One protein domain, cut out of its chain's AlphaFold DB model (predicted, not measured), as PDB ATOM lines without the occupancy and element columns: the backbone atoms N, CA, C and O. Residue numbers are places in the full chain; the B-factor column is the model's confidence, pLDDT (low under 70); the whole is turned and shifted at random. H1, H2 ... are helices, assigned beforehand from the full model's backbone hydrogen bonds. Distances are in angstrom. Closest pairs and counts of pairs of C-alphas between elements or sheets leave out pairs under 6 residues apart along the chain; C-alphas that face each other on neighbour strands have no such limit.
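This is residues 2 to 73 of the 113 residues of an uncharacterized protein of Micromonospora olivasterospora (UniProt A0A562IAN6). Two helical hairpins pack on each other crosswise: the long helices H1 and H2 lie side by side, H4 crosses both of them on one side, and H3 crosses H2 beside H4. The chain's loop after H2 and the residues after H4 meet in a short parallel pairing, residues 42 to 43 with 71 to 72. The printed part has 72 residues with four named helices in the order H1, H2, H3, H4 and no named strand, class all helix. It is compact, with a radius of gyration of the C-alphas of 11.1 A, and spans 29 by 24 by 19 A.

Start at H2, residues 19 to 34, the longest helix. With residues 22 to 29 alone it touches H1, residues 2 to 14, in a hairpin at a shallow tilt of 22 degrees, opposite ways; the closest C-alphas, of Gln 5 and Asp 26, are 6.1 A apart. With residues 25 to 29 alone H2 touches H4, residues 58 to 67, only just about perpendicular at 72 degrees; look at the C-alphas of Val 25 and Thr 61, the closest at 5.7 A. H3, residues 44 to 52, touches residues 28 to 32 alone of H2 at a steep tilt of 60 degrees, closest at the C-alphas of Ala 28 and Leu 51, 6.5 A. H3 and H4 form a hairpin at 43 degrees, and H1 and H3 are apart. Every O i to N i+4 pair is within hydrogen-bond range in H1, H2 and H4; in H3 it is 2 of 5, beside 3 of 6 O i to N i+3 pairs.

Find C-alpha 2 at (114.156, 118.000, 134.869), where H1 begins its 18.5 A. H2 runs 22.2 A from C-alpha 19 at (121.551, 133.900, 130.051). H3 measures 12.7 A; H4 measures 14.3 A and ends at C-alpha 67, (123.508, 114.693, 124.850).

The C-alphas of Gly 16 and Thr 37 are the two farthest apart, 31.4 A. The printed part has no cut and no long link. Mean pLDDT of the printed part is 79.9, under 70 at residues 15 and 38 to 39.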
ATOM      1  N   LEU A   2     113.095 117.413 134.019       74.56
ATOM      2  CA  LEU A   2     114.156 118.000 134.869       74.56
ATOM      3  C   LEU A   2     115.604 117.636 134.481       74.56
ATOM      4  O   LEU A   2     116.481 118.493 134.518       74.56
ATOM      5  N   ARG A   3     115.865 116.391 134.063       75.38
ATOM      6  CA  ARG A   3     117.215 115.953 133.660       75.38
ATOM      7  C   ARG A   3     117.737 116.692 132.421       75.38
ATOM      8  O   ARG A   3     118.897 117.079 132.404       75.38
ATOM      9  N   ALA A   4     116.887 116.906 131.414       71.88
ATOM     10  CA  ALA A   4     117.281 117.570 130.170       71.88
ATOM     11  C   ALA A   4     117.609 119.050 130.395       71.88
ATOM     12  O   ALA A   4     118.624 119.537 129.911       71.88
ATOM     13  N   GLN A   5     116.798 119.736 131.201       75.06
ATOM     14  CA  GLN A   5     117.038 121.133 131.569       75.06
ATOM     15  C   GLN A   5     118.304 121.289 132.419       75.06
ATOM     16  O   GLN A   5     119.090 122.208 132.204       75.06
ATOM     17  N   HIS A   6     118.533 120.369 133.361       75.50
ATOM     18  CA  HIS A   6     119.744 120.370 134.175       75.50
ATOM     19  C   HIS A   6     121.008 120.163 133.323       75.50
ATOM     20  O   HIS A   6     122.003 120.859 133.519       75.50
ATOM     21  N   GLU A   7     120.973 119.240 132.355       73.94
ATOM     22  CA  GLU A   7     122.094 119.019 131.436       73.94
ATOM     23  C   GLU A   7     122.328 120.224 130.522       73.94
ATOM     24  O   GLU A   7     123.468 120.645 130.362       73.94
ATOM     25  N   ALA A   8     121.257 120.841 130.009       73.50
ATOM     26  CA  ALA A   8     121.341 122.062 129.208       73.50
ATOM     27  C   ALA A   8     122.053 123.192 129.957       73.50
ATOM     28  O   ALA A   8     122.887 123.893 129.389       73.50
ATOM     29  N   ARG A   9     121.738 123.353 131.246       74.44
ATOM     30  CA  ARG A   9     122.309 124.404 132.091       74.44
ATOM     31  C   ARG A   9     123.792 124.165 132.360       74.44
ATOM     32  O   ARG A   9     124.591 125.064 132.128       74.44
ATOM     33  N   ARG A  10     124.169 122.933 132.730       75.69
ATOM     34  CA  ARG A  10     125.580 122.543 132.908       75.69
ATOM     35  C   ARG A  10     126.389 122.689 131.623       75.69
ATOM     36  O   ARG A  10     127.497 123.215 131.647       75.69
ATOM     37  N   TRP A  11     125.834 122.227 130.504       74.31
ATOM     38  CA  TRP A  11     126.488 122.313 129.204       74.31
ATOM     39  C   TRP A  11     126.660 123.767 128.769       74.31
ATOM     40  O   TRP A  11     127.742 124.152 128.331       74.31
ATOM     41  N   GLY A  12     125.629 124.591 128.957       72.38
ATOM     42  CA  GLY A  12     125.674 126.014 128.653       72.38
ATOM     43  C   GLY A  12     126.683 126.781 129.502       72.38
ATOM     44  O   GLY A  12     127.439 127.576 128.957       72.38
ATOM     45  N   GLU A  13     126.760 126.510 130.805       73.38
ATOM     46  CA  GLU A  13     127.776 127.096 131.692       73.38
ATOM     47  C   GLU A  13     129.197 126.721 131.248       73.38
ATOM     48  O   GLU A  13     130.060 127.592 131.149       73.38
ATOM     49  N   ALA A  14     129.425 125.452 130.890       71.44
ATOM     50  CA  ALA A  14     130.717 124.981 130.389       71.44
ATOM     51  C   ALA A  14     131.109 125.596 129.028       71.44
ATOM     52  O   ALA A  14     132.295 125.749 128.747       71.44
ATOM     53  N   HIS A  15     130.128 125.975 128.201       68.81
ATOM     54  CA  HIS A  15     130.332 126.563 126.869       68.81
ATOM     55  C   HIS A  15     130.148 128.091 126.839       68.81
ATOM     56  O   HIS A  15     130.089 128.683 125.760       68.81
ATOM     57  N   GLY A  16     130.041 128.743 128.002       74.62
ATOM     58  CA  GLY A  16     129.931 130.201 128.102       74.62
ATOM     59  C   GLY A  16     128.639 130.782 127.519       74.62
ATOM     60  O   GLY A  16     128.633 131.909 127.021       74.62
ATOM     61  N   TRP A  17     127.537 130.028 127.539       80.00
ATOM     62  CA  TRP A  17     126.249 130.517 127.059       80.00
ATOM     63  C   TRP A  17     125.788 131.726 127.867       80.00
ATOM     64  O   TRP A  17     125.815 131.742 129.099       80.00
ATOM     65  N   THR A  18     125.303 132.743 127.160       77.62
ATOM     66  CA  THR A  18     124.642 133.873 127.806       77.62
ATOM     67  C   THR A  18     123.321 133.419 128.424       77.62
ATOM     68  O   THR A  18     122.703 132.445 127.987       77.62
ATOM     69  N   HIS A  19     122.840 134.173 129.414       75.69
ATOM     70  CA  HIS A  19     121.551 133.900 130.051       75.69
ATOM     71  C   HIS A  19     120.394 133.825 129.037       75.69
ATOM     72  O   HIS A  19     119.494 133.004 129.186       75.69
ATOM     73  N   TRP A  20     120.465 134.624 127.968       75.56
ATOM     74  CA  TRP A  20     119.521 134.585 126.852       75.56
ATOM     75  C   TRP A  20     119.527 133.246 126.109       75.56
ATOM     76  O   TRP A  20     118.467 132.668 125.899       75.56
ATOM     77  N   ILE A  21     120.708 132.716 125.770       76.00
ATOM     78  CA  ILE A  21     120.832 131.424 125.078       76.00
ATOM     79  C   ILE A  21     120.323 130.286 125.969       76.00
ATOM     80  O   ILE A  21     119.592 129.415 125.503       76.00
ATOM     81  N   ALA A  22     120.669 130.308 127.259       79.56
ATOM     82  CA  ALA A  22     120.186 129.314 128.212       79.56
ATOM     83  C   ALA A  22     118.653 129.343 128.349       79.56
ATOM     84  O   ALA A  22     118.019 128.290 128.382       79.56
ATOM     85  N   ASN A  23     118.053 130.537 128.384       83.06
ATOM     86  CA  ASN A  23     116.605 130.708 128.478       83.06
ATOM     87  C   ASN A  23     115.872 130.245 127.204       83.06
ATOM     88  O   ASN A  23     114.824 129.608 127.300       83.06
ATOM     89  N   ASP A  24     116.431 130.510 126.022       84.94
ATOM     90  CA  ASP A  24     115.875 130.028 124.750       84.94
ATOM     91  C   ASP A  24     115.862 128.498 124.678       84.94
ATOM     92  O   ASP A  24     114.855 127.904 124.287       84.94
ATOM     93  N   VAL A  25     116.959 127.852 125.084       82.50
ATOM     94  CA  VAL A  25     117.058 126.386 125.099       82.50
ATOM     95  C   VAL A  25     116.124 125.783 126.148       82.50
ATOM     96  O   VAL A  25     115.457 124.791 125.863       82.50
ATOM     97  N   ASP A  26     115.998 126.389 127.329       85.50
ATOM     98  CA  ASP A  26     115.048 125.926 128.345       85.50
ATOM     99  C   ASP A  26     113.601 125.995 127.836       85.50
ATOM    100  O   ASP A  26     112.862 125.011 127.902       85.50
ATOM    101  N   ARG A  27     113.216 127.117 127.214       85.88
ATOM    102  CA  ARG A  27     111.887 127.288 126.611       85.88
ATOM    103  C   ARG A  27     111.635 126.293 125.480       85.88
ATOM    104  O   ARG A  27     110.539 125.738 125.389       85.88
ATOM    105  N   ALA A  28     112.639 126.040 124.645       85.75
ATOM    106  CA  ALA A  28     112.572 125.051 123.576       85.75
ATOM    107  C   ALA A  28     112.347 123.633 124.125       85.75
ATOM    108  O   ALA A  28     111.472 122.913 123.643       85.75
ATOM    109  N   LEU A  29     113.077 123.252 125.179       84.62
ATOM    110  CA  LEU A  29     112.913 121.964 125.852       84.62
ATOM    111  C   LEU A  29     111.532 121.824 126.493       84.62
ATOM    112  O   LEU A  29     110.935 120.755 126.398       84.62
ATOM    113  N   VAL A  30     110.995 122.883 127.107       88.44
ATOM    114  CA  VAL A  30     109.630 122.872 127.654       88.44
ATOM    115  C   VAL A  30     108.615 122.596 126.549       88.44
ATOM    116  O   VAL A  30     107.793 121.698 126.704       88.44
ATOM    117  N   ILE A  31     108.684 123.315 125.427       86.44
ATOM    118  CA  ILE A  31     107.734 123.163 124.312       86.44
ATOM    119  C   ILE A  31     107.778 121.740 123.747       86.44
ATOM    120  O   ILE A  31     106.738 121.101 123.604       86.44
ATOM    121  N   LEU A  32     108.979 121.222 123.476       83.62
ATOM    122  CA  LEU A  32     109.148 119.890 122.893       83.62
ATOM    123  C   LEU A  32     108.726 118.778 123.855       83.62
ATOM    124  O   LEU A  32     108.077 117.821 123.440       83.62
ATOM    125  N   LEU A  33     109.068 118.900 125.139       80.75
ATOM    126  CA  LEU A  33     108.813 117.848 126.123       80.75
ATOM    127  C   LEU A  33     107.405 117.904 126.733       80.75
ATOM    128  O   LEU A  33     106.994 116.927 127.352       80.75
ATOM    129  N   SER A  34     106.653 118.994 126.556       82.50
ATOM    130  CA  SER A  34     105.269 119.100 127.054       82.50
ATOM    131  C   SER A  34     104.309 118.141 126.347       82.50
ATOM    132  O   SER A  34     103.347 117.678 126.952       82.50
ATOM    133  N   HIS A  35     104.575 117.824 125.079       70.44
ATOM    134  CA  HIS A  35     103.773 116.893 124.274       70.44
ATOM    135  C   HIS A  35     104.430 115.517 124.129       70.44
ATOM    136  O   HIS A  35     103.986 114.698 123.330       70.44
ATOM    137  N   HIS A  36     105.503 115.274 124.877       75.31
ATOM    138  CA  HIS A  36     106.323 114.089 124.728       75.31
ATOM    139  C   HIS A  36     105.931 113.004 125.731       75.31
ATOM    140  O   HIS A  36     105.889 113.247 126.942       75.31
ATOM    141  N   THR A  37     105.696 111.789 125.239       75.62
ATOM    142  CA  THR A  37     105.461 110.625 126.093       75.62
ATOM    143  C   THR A  37     106.768 110.200 126.749       75.62
ATOM    144  O   THR A  37     107.801 110.069 126.094       75.62
ATOM    145  N   ALA A  38     106.744 109.956 128.059       67.88
ATOM    146  CA  ALA A  38     107.923 109.480 128.771       67.88
ATOM    147  C   ALA A  38     108.412 108.142 128.183       67.88
ATOM    148  O   ALA A  38     107.703 107.142 128.249       67.88
ATOM    149  N   GLY A  39     109.634 108.133 127.642       69.31
ATOM    150  CA  GLY A  39     110.267 106.946 127.056       69.31
ATOM    151  C   GLY A  39     110.313 106.937 125.529       69.31
ATOM    152  O   GLY A  39     111.004 106.093 124.963       69.31
ATOM    153  N   GLU A  40     109.645 107.878 124.861       79.25
ATOM    154  CA  GLU A  40     109.827 108.084 123.426       79.25
ATOM    155  C   GLU A  40     111.090 108.919 123.161       79.25
ATOM    156  O   GLU A  40     111.680 109.506 124.067       79.25
ATOM    157  N   LYS A  41     111.527 108.987 121.905       84.25
ATOM    158  CA  LYS A  41     112.532 109.961 121.465       84.25
ATOM    159  C   LYS A  41     111.855 111.065 120.658       84.25
ATOM    160  O   LYS A  41     110.819 110.847 120.035       84.25
ATOM    161  N   VAL A  42     112.420 112.264 120.690       84.25
ATOM    162  CA  VAL A  42     111.975 113.404 119.888       84.25
ATOM    163  C   VAL A  42     112.640 113.306 118.521       84.25
ATOM    164  O   VAL A  42     113.865 113.370 118.433       84.25
ATOM    165  N   ARG A  43     111.845 113.177 117.456       86.12
ATOM    166  CA  ARG A  43     112.362 113.146 116.081       86.12
ATOM    167  C   ARG A  43     112.882 114.509 115.642       86.12
ATOM    168  O   ARG A  43     112.216 115.521 115.875       86.12
ATOM    169  N   TYR A  44     114.024 114.540 114.960       83.94
ATOM    170  CA  TYR A  44     114.627 115.774 114.455       83.94
ATOM    171  C   TYR A  44     113.664 116.561 113.551       83.94
ATOM    172  O   TYR A  44     113.525 117.779 113.699       83.94
ATOM    173  N   SER A  45     112.916 115.875 112.684       82.56
ATOM    174  CA  SER A  45     111.883 116.468 111.825       82.56
ATOM    175  C   SER A  45     110.776 117.198 112.596       82.56
ATOM    176  O   SER A  45     110.240 118.190 112.101       82.56
ATOM    177  N   GLN A  46     110.459 116.765 113.821       84.12
ATOM    178  CA  GLN A  46     109.425 117.371 114.666       84.12
ATOM    179  C   GLN A  46     109.932 118.609 115.415       84.12
ATOM    180  O   GLN A  46     109.143 119.499 115.740       84.12
ATOM    181  N   ILE A  47     111.245 118.715 115.638       84.56
ATOM    182  CA  ILE A  47     111.864 119.862 116.315       84.56
ATOM    183  C   ILE A  47     111.753 121.127 115.460       84.56
ATOM    184  O   ILE A  47     111.472 122.210 115.974       84.56
ATOM    185  N   ILE A  48     111.958 121.000 114.146       82.62
ATOM    186  CA  ILE A  48     112.012 122.137 113.218       82.62
ATOM    187  C   ILE A  48     110.711 122.959 113.228       82.62
ATOM    188  O   ILE A  48     110.794 124.159 113.507       82.62
ATOM    189  N   PRO A  49     109.522 122.393 112.930       83.06
ATOM    190  CA  PRO A  49     108.287 123.172 112.921       83.06
ATOM    191  C   PRO A  49     107.927 123.686 114.319       83.06
ATOM    192  O   PRO A  49     107.473 124.823 114.439       83.06
ATOM    193  N   ALA A  50     108.194 122.905 115.373       82.88
ATOM    194  CA  ALA A  50     107.895 123.291 116.749       82.88
ATOM    195  C   ALA A  50     108.712 124.506 117.211       82.88
ATOM    196  O   ALA A  50     108.168 125.410 117.834       82.88
ATOM    197  N   LEU A  51     110.006 124.575 116.886       85.62
ATOM    198  CA  LEU A  51     110.867 125.673 117.338       85.62
ATOM    199  C   LEU A  51     110.869 126.876 116.399       85.62
ATOM    200  O   LEU A  51     110.931 128.011 116.880       85.62
ATOM    201  N   ARG A  52     110.742 126.671 115.078       82.50
ATOM    202  CA  ARG A  52     110.634 127.796 114.133       82.50
ATOM    203  C   ARG A  52     109.408 128.658 114.407       82.50
ATOM    204  O   ARG A  52     109.512 129.875 114.291       82.50
ATOM    205  N   ALA A  53     108.290 128.058 114.821       81.00
ATOM    206  CA  ALA A  53     107.082 128.791 115.199       81.00
ATOM    207  C   ALA A  53     107.311 129.793 116.350       81.00
ATOM    208  O   ALA A  53     106.558 130.754 116.494       81.00
ATOM    209  N   HIS A  54     108.364 129.594 117.148       81.00
ATOM    210  CA  HIS A  54     108.701 130.421 118.305       81.00
ATOM    211  C   HIS A  54     110.024 131.186 118.157       81.00
ATOM    212  O   HIS A  54     110.445 131.841 119.108       81.00
ATOM    213  N   GLY A  55     110.684 131.117 116.992       81.38
ATOM    214  CA  GLY A  55     111.985 131.758 116.762       81.38
ATOM    215  C   GLY A  55     113.137 131.164 117.582       81.38
ATOM    216  O   GLY A  55     114.146 131.831 117.782       81.38
ATOM    217  N   LEU A  56     112.991 129.928 118.072       85.38
ATOM    218  CA  LEU A  56     113.953 129.285 118.970       85.38
ATOM    219  C   LEU A  56     115.031 128.508 118.204       85.38
ATOM    220  O   LEU A  56     114.830 128.041 117.079       85.38
ATOM    221  N   SER A  57     116.196 128.336 118.833       79.81
ATOM    222  CA  SER A  57     117.343 127.677 118.203       79.81
ATOM    223  C   SER A  57     117.154 126.159 118.089       79.81
ATOM    224  O   SER A  57     117.254 125.429 119.077       79.81
ATOM    225  N   VAL A  58     116.953 125.677 116.858       80.56
ATOM    226  CA  VAL A  58     116.863 124.240 116.537       80.56
ATOM    227  C   VAL A  58     118.170 123.511 116.838       80.56
ATOM    228  O   VAL A  58     118.147 122.509 117.543       80.56
ATOM    229  N   GLY A  59     119.303 124.033 116.357       80.25
ATOM    230  CA  GLY A  59     120.606 123.372 116.496       80.25
ATOM    231  C   GLY A  59     121.013 123.155 117.952       80.25
ATOM    232  O   GLY A  59     121.285 122.029 118.351       80.25
ATOM    233  N   ARG A  60     120.941 124.206 118.781       80.12
ATOM    234  CA  ARG A  60     121.300 124.111 120.208       80.12
ATOM    235  C   ARG A  60     120.376 123.179 120.984       80.12
ATOM    236  O   ARG A  60     120.820 122.452 121.863       80.12
ATOM    237  N   THR A  61     119.086 123.177 120.654       83.75
ATOM    238  CA  THR A  61     118.130 122.277 121.311       83.75
ATOM    239  C   THR A  61     118.364 120.824 120.896       83.75
ATOM    240  O   THR A  61     118.325 119.937 121.745       83.75
ATOM    241  N   ALA A  62     118.658 120.577 119.616       83.25
ATOM    242  CA  ALA A  62     119.003 119.251 119.115       83.25
ATOM    243  C   ALA A  62     120.295 118.720 119.753       83.25
ATOM    244  O   ALA A  62     120.318 117.571 120.174       83.25
ATOM    245  N   GLU A  63     121.328 119.553 119.915       80.44
ATOM    246  CA  GLU A  63     122.560 119.184 120.630       80.44
ATOM    247  C   GLU A  63     122.277 118.707 122.058       80.44
ATOM    248  O   GLU A  63     122.734 117.633 122.451       80.44
ATOM    249  N   ILE A  64     121.466 119.447 122.822       83.31
ATOM    250  CA  ILE A  64     121.089 119.022 124.175       83.31
ATOM    251  C   ILE A  64     120.286 117.720 124.152       83.31
ATOM    252  O   ILE A  64     120.550 116.834 124.964       83.31
ATOM    253  N   LEU A  65     119.324 117.574 123.235       83.00
ATOM    254  CA  LEU A  65     118.532 116.346 123.110       83.00
ATOM    255  C   LEU A  65     119.401 115.133 122.751       83.00
ATOM    256  O   LEU A  65     119.170 114.050 123.291       83.00
ATOM    257  N   THR A  66     120.429 115.313 121.920       83.06
ATOM    258  CA  THR A  66     121.443 114.289 121.627       83.06
ATOM    259  C   THR A  66     122.232 113.922 122.877       83.06
ATOM    260  O   THR A  66     122.345 112.739 123.197       83.06
ATOM    261  N   LEU A  67     122.725 114.915 123.628       79.19
ATOM    262  CA  LEU A  67     123.508 114.693 124.850       79.19
ATOM    263  C   LEU A  67     122.739 113.892 125.905       79.19
ATOM    264  O   LEU A  67     123.318 113.056 126.596       79.19
ATOM    265  N   VAL A  68     121.427 114.114 126.020       80.62
ATOM    266  CA  VAL A  68     120.580 113.368 126.964       80.62
ATOM    267  C   VAL A  68     119.969 112.090 126.383       80.62
ATOM    268  O   VAL A  68     119.211 111.416 127.080       80.62
ATOM    269  N   GLY A  69     120.304 111.743 125.135       81.62
ATOM    270  CA  GLY A  69     119.845 110.526 124.458       81.62
ATOM    271  C   GLY A  69     118.362 110.527 124.077       81.62
ATOM    272  O   GLY A  69     117.784 109.459 123.878       81.62
ATOM    273  N   LEU A  70     117.741 111.706 124.004       85.75
ATOM    274  CA  LEU A  70     116.329 111.886 123.657       85.75
ATOM    275  C   LEU A  70     116.110 112.269 122.193       85.75
ATOM    276  O   LEU A  70     114.960 112.308 121.772       85.75
ATOM    277  N   LEU A  71     117.161 112.559 121.424       85.25
ATOM    278  CA  LEU A  71     117.023 112.821 119.994       85.25
ATOM    279  C   LEU A  71     116.946 111.508 119.204       85.25
ATOM    280  O   LEU A  71     117.773 110.611 119.385       85.25
ATOM    281  N   ASP A  72     115.966 111.428 118.312       85.38
ATOM    282  CA  ASP A  72     115.941 110.486 117.197       85.38
ATOM    283  C   ASP A  72     116.263 111.255 115.914       85.38
ATOM    284  O   ASP A  72     115.500 112.131 115.495       85.38
ATOM    285  N   ASP A  73     117.436 110.998 115.340       79.62
ATOM    286  CA  ASP A  73     117.858 111.654 114.107       79.62
ATOM    287  C   ASP A  73     117.232 110.928 112.915       79.62
ATOM    288  O   ASP A  73     117.801 109.993 112.362       79.62
TER     289      ASP A  73